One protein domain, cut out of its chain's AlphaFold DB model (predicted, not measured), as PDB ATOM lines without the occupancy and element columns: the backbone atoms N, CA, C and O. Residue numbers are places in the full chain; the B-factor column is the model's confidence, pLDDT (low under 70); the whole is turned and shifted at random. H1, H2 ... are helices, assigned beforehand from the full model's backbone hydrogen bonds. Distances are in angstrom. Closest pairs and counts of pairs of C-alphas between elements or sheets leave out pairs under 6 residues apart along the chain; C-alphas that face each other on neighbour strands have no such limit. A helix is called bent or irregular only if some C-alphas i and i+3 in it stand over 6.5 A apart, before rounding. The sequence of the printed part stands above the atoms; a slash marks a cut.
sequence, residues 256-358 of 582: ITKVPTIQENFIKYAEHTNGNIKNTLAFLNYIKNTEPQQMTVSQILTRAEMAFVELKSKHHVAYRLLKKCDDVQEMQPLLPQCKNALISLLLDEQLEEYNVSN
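AT A GLANCE: This is residues 256 to 358 of the 582 residues of the protein "Regulator of g protein signaling domain containing protein" of Entamoeba histolytica HM-3:IMSS (UniProt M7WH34). One long helix, H5, makes the spine of an elongated helical body; H2, H3 and H4 gather beside its first half, and H1 stands crosswise near its later part, which kinks close to its end. H2 and H3 form a hairpin that packs on the first half of H5, and H4 folds back from H3 to pack on both H3 and residues 331 to 341 of H5. The printed part has 103 residues with five named helices, in the order H1, H2, H3, H4, H5, and no named strand; the class is all helix. It is compact, with a radius of gyration of the C-alphas of 13.4 A, and spans 43 by 25 by 22 A.

IN THESE COORDINATES: Find C-alpha 328 at (121.452, 63.357, 401.525); from there H5, residues 328 to 357, runs 38.2 A to C-alpha 357 at (135.057, 75.350, 367.942). It is irregular, for C-alphas 349 and 352 are 7.9 A apart, and it has a kink of 75 degrees near residue 350. H3 is residues 297 to 310, 19.9 A long. H2 is residues 278 to 289, 16.2 A long, and H4 is residues 317 to 322, 8.8 A long. Look for H1, residues 260 to 273, at C-alpha 260, (135.923, 63.414, 382.878); it is 20.0 A long.

HOW THE PARTS SIT: Begin at H5, the hub, which touches the four other helices. H4 touches it, the closest C-alphas being those of Ala 318 and Cys 338, 5.3 A apart; the two form a hairpin at a shallow tilt of 34 degrees, only just short of steep. H3 touches H5 at a shallow tilt of 21 degrees, the same way, closest at the C-alphas of Val 297 and Val 328, 5.7 A apart. H2 touches H5 at a steep tilt of 53 degrees, opposite ways, closest at the C-alphas of Leu 284 and Lys 339, 6.3 A apart; H5 touches H2 with residues 335 to 342 alone. H2 and H3 touch as a hairpin, closest at the C-alphas of Thr 280 and Ala 307, 4.2 A apart. H3 and H4 touch as a hairpin too, closest at the C-alphas of Ala 304 and Tyr 319, 6.9 A apart. H1 and H5 only just touch, with 3 pairs of C-alphas within 8 A, at a steep tilt of 63 degrees; the closest C-alphas are those of Tyr 269 and Tyr 354, 7.4 A apart. H1 is apart from H3 and H4. In H1, H2, H3 and H4 every O i to N i+4 pair is within hydrogen-bond range; in H5 it is 19 of 26.

THE WHOLE: The C-alphas of Asp 326 and Val 356 are the two farthest apart, 42.9 A. The printed part has no cut, and no link is long. Mean pLDDT of the printed part is 90.9; look at residue 275 for the one value under 70.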
ATOM      1  N   ILE A 256     131.880  62.807 375.656       93.44
ATOM      2  CA  ILE A 256     131.928  63.986 376.532       93.44
ATOM      3  C   ILE A 256     131.265  63.701 377.891       93.44
ATOM      4  O   ILE A 256     131.664  64.267 378.902       93.44
ATOM      5  N   THR A 257     130.280  62.801 377.960       91.12
ATOM      6  CA  THR A 257     129.643  62.427 379.237       91.12
ATOM      7  C   THR A 257     130.421  61.375 380.029       91.12
ATOM      8  O   THR A 257     130.374  61.416 381.257       91.12
ATOM      9  N   LYS A 258     131.148  60.460 379.371       89.75
ATOM     10  CA  LYS A 258     131.901  59.375 380.031       89.75
ATOM     11  C   LYS A 258     133.369  59.684 380.331       89.75
ATOM     12  O   LYS A 258     133.930  59.001 381.182       89.75
ATOM     13  N   VAL A 259     133.998  60.656 379.666       93.00
ATOM     14  CA  VAL A 259     135.419  61.000 379.875       93.00
ATOM     15  C   VAL A 259     135.522  62.297 380.691       93.00
ATOM     16  O   VAL A 259     135.293  63.368 380.122       93.00
ATOM     17  N   PRO A 260     135.862  62.245 381.999       91.00
ATOM     18  CA  PRO A 260     135.923  63.414 382.878       91.00
ATOM     19  C   PRO A 260     136.710  64.595 382.306       91.00
ATOM     20  O   PRO A 260     136.212  65.717 382.327       91.00
ATOM     21  N   THR A 261     137.888  64.359 381.728       91.31
ATOM     22  CA  THR A 261     138.737  65.445 381.212       91.31
ATOM     23  C   THR A 261     138.077  66.203 380.052       91.31
ATOM     24  O   THR A 261     138.118  67.433 379.985       91.31
ATOM     25  N   ILE A 262     137.388  65.482 379.161       93.75
ATOM     26  CA  ILE A 262     136.635  66.070 378.043       93.75
ATOM     27  C   ILE A 262     135.352  66.739 378.559       93.75
ATOM     28  O   ILE A 262     134.985  67.812 378.078       93.75
ATOM     29  N   GLN A 263     134.701  66.143 379.563       92.94
ATOM     30  CA  GLN A 263     133.525  66.701 380.229       92.94
ATOM     31  C   GLN A 263     133.822  68.082 380.828       92.94
ATOM     32  O   GLN A 263     133.053  69.020 380.635       92.94
ATOM     33  N   GLU A 264     134.949  68.228 381.528       91.31
ATOM     34  CA  GLU A 264     135.350  69.505 382.122       91.31
ATOM     35  C   GLU A 264     135.747  70.544 381.070       91.31
ATOM     36  O   GLU A 264     135.417  71.718 381.228       91.31
ATOM     37  N   ASN A 265     136.386  70.137 379.968       92.69
ATOM     38  CA  ASN A 265     136.659  71.043 378.847       92.69
ATOM     39  C   ASN A 265     135.362  71.554 378.187       92.69
ATOM     40  O   ASN A 265     135.255  72.744 377.895       92.69
ATOM     41  N   PHE A 266     134.346  70.695 378.047       92.88
ATOM     42  CA  PHE A 266     133.026  71.096 377.553       92.88
ATOM     43  C   PHE A 266     132.295  72.049 378.514       92.88
ATOM     44  O   PHE A 266     131.710  73.028 378.061       92.88
ATOM     45  N   ILE A 267     132.367  71.826 379.833       91.31
ATOM     46  CA  ILE A 267     131.788  72.762 380.817       91.31
ATOM     47  C   ILE A 267     132.449  74.143 380.689       91.31
ATOM     48  O   ILE A 267     131.735  75.137 380.561       91.31
ATOM     49  N   LYS A 268     133.789  74.210 380.608       90.75
ATOM     50  CA  LYS A 268     134.516  75.469 380.350       90.75
ATOM     51  C   LYS A 268     134.056  76.130 379.041       90.75
ATOM     52  O   LYS A 268     133.871  77.342 379.006       90.75
ATOM     53  N   TYR A 269     133.857  75.367 377.964       91.69
ATOM     54  CA  TYR A 269     133.337  75.903 376.699       91.69
ATOM     55  C   TYR A 269     131.936  76.515 376.863       91.69
ATOM     56  O   TYR A 269     131.690  77.632 376.399       91.69
ATOM     57  N   ALA A 270     131.036  75.816 377.557       89.38
ATOM     58  CA  ALA A 270     129.674  76.273 377.805       89.38
ATOM     59  C   ALA A 270     129.655  77.566 378.651       89.38
ATOM     60  O   ALA A 270     128.921  78.497 378.322       89.38
ATOM     61  N   GLU A 271     130.528  77.677 379.663       88.62
ATOM     62  CA  GLU A 271     130.744  78.904 380.455       88.62
ATOM     63  C   GLU A 271     131.151  80.115 379.601       88.62
ATOM     64  O   GLU A 271     130.726  81.236 379.875       88.62
ATOM     65  N   HIS A 272     131.971  79.906 378.564       85.31
ATOM     66  CA  HIS A 272     132.466  80.985 377.700       85.31
ATOM     67  C   HIS A 272     131.476  81.397 376.603       85.31
ATOM     68  O   HIS A 272     131.567  82.511 376.088       85.31
ATOM     69  N   THR A 273     130.565  80.504 376.209       83.19
ATOM     70  CA  THR A 273     129.682  80.699 375.047       83.19
ATOM     71  C   THR A 273     128.234  81.001 375.410       83.19
ATOM     72  O   THR A 273     127.546  81.652 374.625       83.19
ATOM     73  N   ASN A 274     127.754  80.577 376.584       72.62
ATOM     74  CA  ASN A 274     126.334  80.624 376.916       72.62
ATOM     75  C   ASN A 274     126.061  81.377 378.229       72.62
ATOM     76  O   ASN A 274     126.229  80.861 379.331       72.62
ATOM     77  N   GLY A 275     125.569  82.614 378.112       62.72
ATOM     78  CA  GLY A 275     125.212  83.447 379.267       62.72
ATOM     79  C   GLY A 275     123.973  82.980 380.048       62.72
ATOM     80  O   GLY A 275     123.743  83.465 381.155       62.72
ATOM     81  N   ASN A 276     123.185  82.044 379.505       75.62
ATOM     82  CA  ASN A 276     121.874  81.653 380.037       75.62
ATOM     83  C   ASN A 276     121.878  80.331 380.831       75.62
ATOM     84  O   ASN A 276     120.808  79.835 381.163       75.62
ATOM     85  N   ILE A 277     123.049  79.765 381.153       89.12
ATOM     86  CA  ILE A 277     123.185  78.485 381.888       89.12
ATOM     87  C   ILE A 277     123.729  78.656 383.320       89.12
ATOM     88  O   ILE A 277     124.369  77.768 383.890       89.12
ATOM     89  N   LYS A 278     123.521  79.839 383.911       90.56
ATOM     90  CA  LYS A 278     124.117  80.244 385.193       90.56
ATOM     91  C   LYS A 278     123.727  79.317 386.347       90.56
ATOM     92  O   LYS A 278     124.566  79.034 387.204       90.56
ATOM     93  N   ASN A 279     122.481  78.852 386.394       93.38
ATOM     94  CA  ASN A 279     121.992  77.996 387.477       93.38
ATOM     95  C   ASN A 279     122.496  76.557 387.322       93.38
ATOM     96  O   ASN A 279     122.893  75.930 388.304       93.38
ATOM     97  N   THR A 280     122.569  76.074 386.082       93.25
ATOM     98  CA  THR A 280     123.171  74.792 385.708       93.25
ATOM     99  C   THR A 280     124.630  74.741 386.140       93.25
ATOM    100  O   THR A 280     125.018  73.844 386.886       93.25
ATOM    101  N   LEU A 281     125.425  75.750 385.772       91.75
ATOM    102  CA  LEU A 281     126.824  75.870 386.188       91.75
ATOM    103  C   LEU A 281     126.962  75.970 387.715       91.75
ATOM    104  O   LEU A 281     127.778  75.266 388.308       91.75
ATOM    105  N   ALA A 282     126.121  76.770 388.380       92.25
ATOM    106  CA  ALA A 282     126.130  76.898 389.838       92.25
ATOM    107  C   ALA A 282     125.784  75.589 390.576       92.25
ATOM    108  O   ALA A 282     126.253  75.381 391.700       92.25
ATOM    109  N   PHE A 283     124.985  74.702 389.974       94.75
ATOM    110  CA  PHE A 283     124.691  73.379 390.523       94.75
ATOM    111  C   PHE A 283     125.795  72.358 390.211       94.75
ATOM    112  O   PHE A 283     126.228  71.650 391.118       94.75
ATOM    113  N   LEU A 284     126.329  72.336 388.983       92.69
ATOM    114  CA  LEU A 284     127.482  71.498 388.619       92.69
ATOM    115  C   LEU A 284     128.703  71.803 389.508       92.69
ATOM    116  O   LEU A 284     129.354  70.885 390.005       92.69
ATOM    117  N   ASN A 285     128.968  73.087 389.767       91.56
ATOM    118  CA  ASN A 285     130.057  73.544 390.630       91.56
ATOM    119  C   ASN A 285     129.816  73.222 392.120       91.56
ATOM    120  O   ASN A 285     130.759  72.922 392.847       91.56
ATOM    121  N   TYR A 286     128.555  73.232 392.574       92.88
ATOM    122  CA  TYR A 286     128.172  72.809 393.930       92.88
ATOM    123  C   TYR A 286     128.400  71.306 394.140       92.88
ATOM    124  O   TYR A 286     129.045  70.927 395.110       92.88
ATOM    125  N   ILE A 287     127.973  70.457 393.194       91.12
ATOM    126  CA  ILE A 287     128.248  69.008 393.243       91.12
ATOM    127  C   ILE A 287     129.762  68.731 393.246       91.12
ATOM    128  O   ILE A 287     130.202  67.786 393.894       91.12
ATOM    129  N   LYS A 288     130.561  69.525 392.517       88.50
ATOM    130  CA  LYS A 288     132.015  69.315 392.408       88.50
ATOM    131  C   LYS A 288     132.795  69.731 393.664       88.50
ATOM    132  O   LYS A 288     133.751  69.045 394.009       88.50
ATOM    133  N   ASN A 289     132.421  70.839 394.313       91.19
ATOM    134  CA  ASN A 289     133.266  71.488 395.328       91.19
ATOM    135  C   ASN A 289     132.718  71.439 396.764       91.19
ATOM    136  O   ASN A 289     133.415  71.869 397.679       91.19
ATOM    137  N   THR A 290     131.479  70.995 396.983       89.94
ATOM    138  CA  THR A 290     130.893  70.884 398.329       89.94
ATOM    139  C   THR A 290     130.994  69.444 398.824       89.94
ATOM    140  O   THR A 290     130.646  68.514 398.102       89.94
ATOM    141  N   GLU A 291     131.463  69.246 400.055       88.25
ATOM    142  CA  GLU A 291     131.538  67.909 400.655       88.25
ATOM    143  C   GLU A 291     130.136  67.385 401.022       88.25
ATOM    144  O   GLU A 291     129.284  68.182 401.424       88.25
ATOM    145  N   PRO A 292     129.868  66.065 400.955       83.81
ATOM    146  CA  PRO A 292     128.549  65.500 401.267       83.81
ATOM    147  C   PRO A 292     128.001  65.902 402.646       83.81
ATOM    148  O   PRO A 292     126.810  66.163 402.782       83.81
ATOM    149  N   GLN A 293     128.872  66.019 403.654       83.69
ATOM    150  CA  GLN A 293     128.535  66.427 405.025       83.69
ATOM    151  C   GLN A 293     128.085  67.895 405.129       83.69
ATOM    152  O   GLN A 293     127.472  68.282 406.120       83.69
ATOM    153  N   GLN A 294     128.403  68.715 404.126       87.31
ATOM    154  CA  GLN A 294     128.064  70.138 404.047       87.31
ATOM    155  C   GLN A 294     126.817  70.391 403.179       87.31
ATOM    156  O   GLN A 294     126.355  71.529 403.074       87.31
ATOM    157  N   MET A 295     126.279  69.355 402.525       90.69
ATOM    158  CA  MET A 295     125.076  69.462 401.702       90.69
ATOM    159  C   MET A 295     123.801  69.312 402.534       90.69
ATOM    160  O   MET A 295     123.768  68.639 403.561       90.69
ATOM    161  N   THR A 296     122.707  69.894 402.043       92.62
ATOM    162  CA  THR A 296     121.361  69.663 402.588       92.62
ATOM    163  C   THR A 296     120.387  69.305 401.471       92.62
ATOM    164  O   THR A 296     120.491  69.829 400.359       92.62
ATOM    165  N   VAL A 297     119.399  68.462 401.785       91.94
ATOM    166  CA  VAL A 297     118.291  68.059 400.894       91.94
ATOM    167  C   VAL A 297     117.678  69.272 400.182       91.94
ATOM    168  O   VAL A 297     117.577  69.303 398.957       91.94
ATOM    169  N   SER A 298     117.354  70.324 400.941       92.31
ATOM    170  CA  SER A 298     116.770  71.566 400.416       92.31
ATOM    171  C   SER A 298     117.687  72.287 399.416       92.31
ATOM    172  O   SER A 298     117.232  72.694 398.344       92.31
ATOM    173  N   GLN A 299     118.988  72.406 399.707       93.38
ATOM    174  CA  GLN A 299     119.947  73.037 398.791       93.38
ATOM    175  C   GLN A 299     120.149  72.218 397.511       93.38
ATOM    176  O   GLN A 299     120.197  72.810 396.431       93.38
ATOM    177  N   ILE A 300     120.242  70.886 397.617       93.56
ATOM    178  CA  ILE A 300     120.361  69.989 396.459       93.56
ATOM    179  C   ILE A 300     119.126  70.136 395.568       93.56
ATOM    180  O   ILE A 300     119.272  70.447 394.387       93.56
ATOM    181  N   LEU A 301     117.921  69.971 396.125       93.94
ATOM    182  CA  LEU A 301     116.674  70.028 395.357       93.94
ATOM    183  C   LEU A 301     116.447  71.399 394.719       93.94
ATOM    184  O   LEU A 301     116.124  71.455 393.536       93.94
ATOM    185  N   THR A 302     116.676  72.489 395.457       95.19
ATOM    186  CA  THR A 302     116.493  73.854 394.937       95.19
ATOM    187  C   THR A 302     117.448  74.134 393.775       95.19
ATOM    188  O   THR A 302     117.020  74.585 392.714       95.19
ATOM    189  N   ARG A 303     118.745  73.821 393.928       95.38
ATOM    190  CA  ARG A 303     119.743  74.037 392.865       95.38
ATOM    191  C   ARG A 303     119.502  73.124 391.660       95.38
ATOM    192  O   ARG A 303     119.622  73.586 390.526       95.38
ATOM    193  N   ALA A 304     119.121  71.866 391.892       95.38
ATOM    194  CA  ALA A 304     118.748  70.934 390.833       95.38
ATOM    195  C   ALA A 304     117.522  71.430 390.056       95.38
ATOM    196  O   ALA A 304     117.547  71.449 388.829       95.38
ATOM    197  N   GLU A 305     116.470  71.871 390.748       95.12
ATOM    198  CA  GLU A 305     115.255  72.391 390.120       95.12
ATOM    199  C   GLU A 305     115.556  73.619 389.261       95.12
ATOM    200  O   GLU A 305     115.166  73.646 388.097       95.12
ATOM    201  N   MET A 306     116.326  74.581 389.780       95.19
ATOM    202  CA  MET A 306     116.741  75.761 389.014       95.19
ATOM    203  C   MET A 306     117.526  75.383 387.747       95.19
ATOM    204  O   MET A 306     117.231  75.915 386.679       95.19
ATOM    205  N   ALA A 307     118.462  74.430 387.830       95.12
ATOM    206  CA  ALA A 307     119.216  73.934 386.675       95.12
ATOM    207  C   ALA A 307     118.323  73.212 385.641       95.12
ATOM    208  O   ALA A 307     118.363  73.511 384.450       95.12
ATOM    209  N   PHE A 308     117.465  72.285 386.079       95.12
ATOM    210  CA  PHE A 308     116.576  71.561 385.165       95.12
ATOM    211  C   PHE A 308     115.468  72.450 384.581       95.12
ATOM    212  O   PHE A 308     115.021  72.184 383.467       95.12
ATOM    213  N   VAL A 309     115.020  73.500 385.276       94.00
ATOM    214  CA  VAL A 309     114.077  74.499 384.736       94.00
ATOM    215  C   VAL A 309     114.755  75.401 383.703       94.00
ATOM    216  O   VAL A 309     114.162  75.645 382.654       94.00
ATOM    217  N   GLU A 310     115.991  75.839 383.957       93.44
ATOM    218  CA  GLU A 310     116.805  76.631 383.022       93.44
ATOM    219  C   GLU A 310     116.992  75.898 381.681       93.44
ATOM    220  O   GLU A 310     116.729  76.469 380.623       93.44
ATOM    221  N   LEU A 311     117.287  74.591 381.720       92.06
ATOM    222  CA  LEU A 311     117.358  73.720 380.535       92.06
ATOM    223  C   LEU A 311     115.988  73.173 380.071       92.06
ATOM    224  O   LEU A 311     115.918  72.117 379.440       92.06
ATOM    225  N   LYS A 312     114.875  73.841 380.419       91.88
ATOM    226  CA  LYS A 312     113.482  73.518 380.014       91.88
ATOM    227  C   LYS A 312     113.030  72.071 380.303       91.88
ATOM    228  O   LYS A 312     112.038  71.591 379.759       91.88
ATOM    229  N   SER A 313     113.710  71.389 381.220       92.12
ATOM    230  CA  SER A 313     113.685  69.939 381.435       92.12
ATOM    231  C   SER A 313     113.243  69.538 382.850       92.12
ATOM    232  O   SER A 313     113.642  68.495 383.368       92.12
ATOM    233  N   LYS A 314     112.338  70.313 383.470       87.81
ATOM    234  CA  LYS A 314     111.757  70.086 384.821       87.81
ATOM    235  C   LYS A 314     111.106  68.707 385.064       87.81
ATOM    236  O   LYS A 314     110.651  68.398 386.163       87.81
ATOM    237  N   HIS A 315     110.973  67.891 384.023       89.94
ATOM    238  CA  HIS A 315     110.387  66.552 384.062       89.94
ATOM    239  C   HIS A 315     111.404  65.429 383.824       89.94
ATOM    240  O   HIS A 315     111.007  64.266 383.764       89.94
ATOM    241  N   HIS A 316     112.696  65.758 383.730       94.81
ATOM    242  CA  HIS A 316     113.763  64.790 383.529       94.81
ATOM    243  C   HIS A 316     113.795  63.730 384.644       94.81
ATOM    244  O   HIS A 316     113.624  64.038 385.827       94.81
ATOM    245  N   VAL A 317     114.037  62.469 384.268       93.69
ATOM    246  CA  VAL A 317     113.963  61.313 385.180       93.69
ATOM    247  C   VAL A 317     114.921  61.466 386.362       93.69
ATOM    248  O   VAL A 317     114.505  61.272 387.497       93.69
ATOM    249  N   ALA A 318     116.162  61.902 386.120       91.75
ATOM    250  CA  ALA A 318     117.165  62.096 387.174       91.75
ATOM    251  C   ALA A 318     116.699  63.071 388.283       91.75
ATOM    252  O   ALA A 318     116.793  62.750 389.465       91.75
ATOM    253  N   TYR A 319     116.093  64.209 387.918       94.44
ATOM    254  CA  TYR A 319     115.519  65.155 388.887       94.44
ATOM    255  C   TYR A 319     114.293  64.579 389.612       94.44
ATOM    256  O   TYR A 319     114.148  64.743 390.822       94.44
ATOM    257  N   ARG A 320     113.429  63.840 388.900       94.38
ATOM    258  CA  ARG A 320     112.287  63.137 389.513       94.38
ATOM    259  C   ARG A 320     112.711  62.040 390.494       94.38
ATOM    260  O   ARG A 320     111.935  61.745 391.395       94.38
ATOM    261  N   LEU A 321     113.883  61.429 390.305       92.56
ATOM    262  CA  LEU A 321     114.457  60.467 391.247       92.56
ATOM    263  C   LEU A 321     115.028  61.180 392.477       92.56
ATOM    264  O   LEU A 321     114.647  60.807 393.577       92.56
ATOM    265  N   LEU A 322     115.812  62.260 392.309       92.38
ATOM    266  CA  LEU A 322     116.257  63.088 393.445       92.38
ATOM    267  C   LEU A 322     115.082  63.557 394.313       92.38
ATOM    268  O   LEU A 322     115.158  63.491 395.530       92.38
ATOM    269  N   LYS A 323     113.970  63.984 393.704       92.38
ATOM    270  CA  LYS A 323     112.777  64.456 394.432       92.38
ATOM    271  C   LYS A 323     112.081  63.381 395.292       92.38
ATOM    272  O   LYS A 323     111.156  63.720 396.024       92.38
ATOM    273  N   LYS A 324     112.478  62.109 395.189       92.38
ATOM    274  CA  LYS A 324     111.957  60.998 396.005       92.38
ATOM    275  C   LYS A 324     112.871  60.601 397.168       92.38
ATOM    276  O   LYS A 324     112.494  59.698 397.901       92.38
ATOM    277  N   CYS A 325     114.051  61.203 397.283       92.06
ATOM    278  CA  CYS A 325     114.982  60.935 398.373       92.06
ATOM    279  C   CYS A 325     114.648  61.814 399.577       92.06
ATOM    280  O   CYS A 325     114.484  63.029 399.416       92.06
ATOM    281  N   ASP A 326     114.606  61.214 400.762       88.44
ATOM    282  CA  ASP A 326     114.268  61.917 402.005       88.44
ATOM    283  C   ASP A 326     115.517  62.471 402.723       88.44
ATOM    284  O   ASP A 326     115.416  63.419 403.506       88.44
ATOM    285  N   ASP A 327     116.713  61.951 402.409       91.25
ATOM    286  CA  ASP A 327     117.988  62.422 402.959       91.25
ATOM    287  C   ASP A 327     119.118  62.596 401.913       91.25
ATOM    288  O   ASP A 327     118.970  62.342 400.715       91.25
ATOM    289  N   VAL A 328     120.273  63.095 402.372       89.38
ATOM    290  CA  VAL A 328     121.452  63.357 401.525       89.38
ATOM    291  C   VAL A 328     122.199  62.070 401.134       89.38
ATOM    292  O   VAL A 328     122.794  62.036 400.055       89.38
ATOM    293  N   GLN A 329     122.163  61.017 401.959       90.38
ATOM    294  CA  GLN A 329     122.801  59.723 401.670       90.38
ATOM    295  C   GLN A 329     122.127  59.060 400.461       90.38
ATOM    296  O   GLN A 329     122.814  58.597 399.551       90.38
ATOM    297  N   GLU A 330     120.793  59.089 400.402       91.38
ATOM    298  CA  GLU A 330     120.011  58.594 399.264       91.38
ATOM    299  C   GLU A 330     120.236  59.417 397.985       91.38
ATOM    300  O   GLU A 330     120.301  58.865 396.882       91.38
ATOM    301  N   MET A 331     120.402  60.741 398.110       91.06
ATOM    302  CA  MET A 331     120.679  61.618 396.966       91.06
ATOM    303  C   MET A 331     122.085  61.433 396.389       91.06
ATOM    304  O   MET A 331     122.270  61.561 395.177       91.06
ATOM    305  N   GLN A 332     123.082  61.144 397.229       89.75
ATOM    306  CA  GLN A 332     124.494  61.080 396.846       89.75
ATOM    307  C   GLN A 332     124.789  60.189 395.612       89.75
ATOM    308  O   GLN A 332     125.444  60.688 394.691       89.75
ATOM    309  N   PRO A 333     124.289  58.936 395.489       91.25
ATOM    310  CA  PRO A 333     124.479  58.114 394.283       91.25
ATOM    311  C   PRO A 333     123.713  58.613 393.041       91.25
ATOM    312  O   PRO A 333     124.017  58.196 391.918       91.25
ATOM    313  N   LEU A 334     122.737  59.512 393.203       92.19
ATOM    314  CA  LEU A 334     121.982  60.122 392.103       92.19
ATOM    315  C   LEU A 334     122.613  61.428 391.590       92.19
ATOM    316  O   LEU A 334     122.369  61.807 390.440       92.19
ATOM    317  N   LEU A 335     123.453  62.107 392.383       91.75
ATOM    318  CA  LEU A 335     124.121  63.351 391.967       91.75
ATOM    319  C   LEU A 335     124.962  63.191 390.680       91.75
ATOM    320  O   LEU A 335     124.806  64.032 389.789       91.75
ATOM    321  N   PRO A 336     125.766  62.121 390.477       90.88
ATOM    322  CA  PRO A 336     126.471  61.897 389.211       90.88
ATOM    323  C   PRO A 336     125.525  61.702 388.019       90.88
ATOM    324  O   PRO A 336     125.812  62.165 386.916       90.88
ATOM    325  N   GLN A 337     124.368  61.066 388.233       90.75
ATOM    326  CA  GLN A 337     123.354  60.882 387.190       90.75
ATOM    327  C   GLN A 337     122.720  62.223 386.803       90.75
ATOM    328  O   GLN A 337     122.507  62.491 385.623       90.75
ATOM    329  N   CYS A 338     122.478  63.099 387.781       92.25
ATOM    330  CA  CYS A 338     121.947  64.441 387.549       92.25
ATOM    331  C   CYS A 338     122.966  65.356 386.862       92.25
ATOM    332  O   CYS A 338     122.605  66.057 385.917       92.25
ATOM    333  N   LYS A 339     124.244  65.284 387.259       92.38
ATOM    334  CA  LYS A 339     125.368  65.935 386.569       92.38
ATOM    335  C   LYS A 339     125.403  65.529 385.091       92.38
ATOM    336  O   LYS A 339     125.341  66.383 384.209       92.38
ATOM    337  N   ASN A 340     125.428  64.223 384.820       91.44
ATOM    338  CA  ASN A 340     125.493  63.688 383.459       91.44
ATOM    339  C   ASN A 340     124.226  63.985 382.641       91.44
ATOM    340  O   ASN A 340     124.329  64.185 381.434       91.44
ATOM    341  N   ALA A 341     123.052  64.065 383.275       93.12
ATOM    342  CA  ALA A 341     121.803  64.472 382.636       93.12
ATOM    343  C   ALA A 341     121.807  65.948 382.205       93.12
ATOM    344  O   ALA A 341     121.465  66.246 381.066       93.12
ATOM    345  N   LEU A 342     122.235  66.870 383.073       93.50
ATOM    346  CA  LEU A 342     122.327  68.295 382.730       93.50
ATOM    347  C   LEU A 342     123.350  68.539 381.617       93.50
ATOM    348  O   LEU A 342     123.063  69.241 380.653       93.50
ATOM    349  N   ILE A 343     124.511  67.886 381.695       92.81
ATOM    350  CA  ILE A 343     125.531  67.941 380.639       92.81
ATOM    351  C   ILE A 343     125.006  67.314 379.341       92.81
ATOM    352  O   ILE A 343     125.257  67.839 378.263       92.81
ATOM    353  N   SER A 344     124.221  66.236 379.427       93.25
ATOM    354  CA  SER A 344     123.554  65.640 378.266       93.25
ATOM    355  C   SER A 344     122.589  66.608 377.582       93.25
ATOM    356  O   SER A 344     122.585  66.654 376.359       93.25
ATOM    357  N   LEU A 345     121.813  67.379 378.347       93.00
ATOM    358  CA  LEU A 345     120.887  68.383 377.812       93.00
ATOM    359  C   LEU A 345     121.632  69.555 377.155       93.00
ATOM    360  O   LEU A 345     121.263  69.967 376.062       93.00
ATOM    361  N   LEU A 346     122.720  70.041 377.766       92.19
ATOM    362  CA  LEU A 346     123.594  71.050 377.146       92.19
ATOM    363  C   LEU A 346     124.192  70.551 375.820       92.19
ATOM    364  O   LEU A 346     124.277  71.299 374.850       92.19
ATOM    365  N   LEU A 347     124.587  69.276 375.760       92.44
ATOM    366  CA  LEU A 347     125.137  68.668 374.549       92.44
ATOM    367  C   LEU A 347     124.103  68.512 373.431       92.44
ATOM    368  O   LEU A 347     124.488  68.595 372.270       92.44
ATOM    369  N   ASP A 348     122.819  68.321 373.741       91.00
ATOM    370  CA  ASP A 348     121.775  68.226 372.708       91.00
ATOM    371  C   ASP A 348     121.613  69.532 371.910       91.00
ATOM    372  O   ASP A 348     121.232  69.481 370.743       91.00
ATOM    373  N   GLU A 349     121.956  70.684 372.499       87.88
ATOM    374  CA  GLU A 349     121.983  71.981 371.805       87.88
ATOM    375  C   GLU A 349     123.384  72.344 371.265       87.88
ATOM    376  O   GLU A 349     123.490  72.942 370.199       87.88
ATOM    377  N   GLN A 350     124.470  71.986 371.969       90.50
ATOM    378  CA  GLN A 350     125.815  72.546 371.719       90.50
ATOM    379  C   GLN A 350     126.858  71.574 371.136       90.50
ATOM    380  O   GLN A 350     127.992  71.986 370.870       90.50
ATOM    381  N   LEU A 351     126.545  70.285 370.942       92.31
ATOM    382  CA  LEU A 351     127.538  69.280 370.522       92.31
ATOM    383  C   LEU A 351     128.207  69.607 369.178       92.31
ATOM    384  O   LEU A 351     129.409  69.369 369.026       92.31
ATOM    385  N   GLU A 352     127.461  70.128 368.202       90.81
ATOM    386  CA  GLU A 352     128.004  70.480 366.885       90.81
ATOM    387  C   GLU A 352     128.906  71.717 366.956       90.81
ATOM    388  O   GLU A 352     130.043  71.678 366.481       90.81
ATOM    389  N   GLU A 353     128.450  72.784 367.621       91.31
ATOM    390  CA  GLU A 353     129.223  74.018 367.806       91.31
ATOM    391  C   GLU A 353     130.522  73.760 368.570       91.31
ATOM    392  O   GLU A 353     131.594  74.199 368.143       91.31
ATOM    393  N   TYR A 354     130.459  72.964 369.644       92.00
ATOM    394  CA  TYR A 354     131.641  72.507 370.362       92.00
ATOM    395  C   TYR A 354     132.579  71.752 369.412       92.00
ATOM    396  O   TYR A 354     133.741  72.141 369.288       92.00
ATOM    397  N   ASN A 355     132.077  70.761 368.659       91.38
ATOM    398  CA  ASN A 355     132.864  69.993 367.683       91.38
ATOM    399  C   ASN A 355     133.537  70.853 366.587       91.38
ATOM    400  O   ASN A 355     134.605  70.477 366.093       91.38
ATOM    401  N   VAL A 356     132.967  72.007 366.232       90.19
ATOM    402  CA  VAL A 356     133.556  72.969 365.281       90.19
ATOM    403  C   VAL A 356     134.537  73.935 365.960       90.19
ATOM    404  O   VAL A 356     135.562  74.284 365.369       90.19
ATOM    405  N   SER A 357     134.279  74.334 367.209       87.06
ATOM    406  CA  SER A 357     135.057  75.350 367.942       87.06
ATOM    407  C   SER A 357     136.542  75.018 368.121       87.06
ATOM    408  O   SER A 357     137.364  75.925 368.222       87.06
ATOM    409  N   ASN A 358     136.895  73.726 368.162       81.44
ATOM    410  CA  ASN A 358     138.226  73.242 368.542       81.44
ATOM    411  C   ASN A 358     138.698  73.742 369.931       81.44
ATOM    412  O   ASN A 358     139.900  73.864 370.157       81.44
TER     413      ASN A 358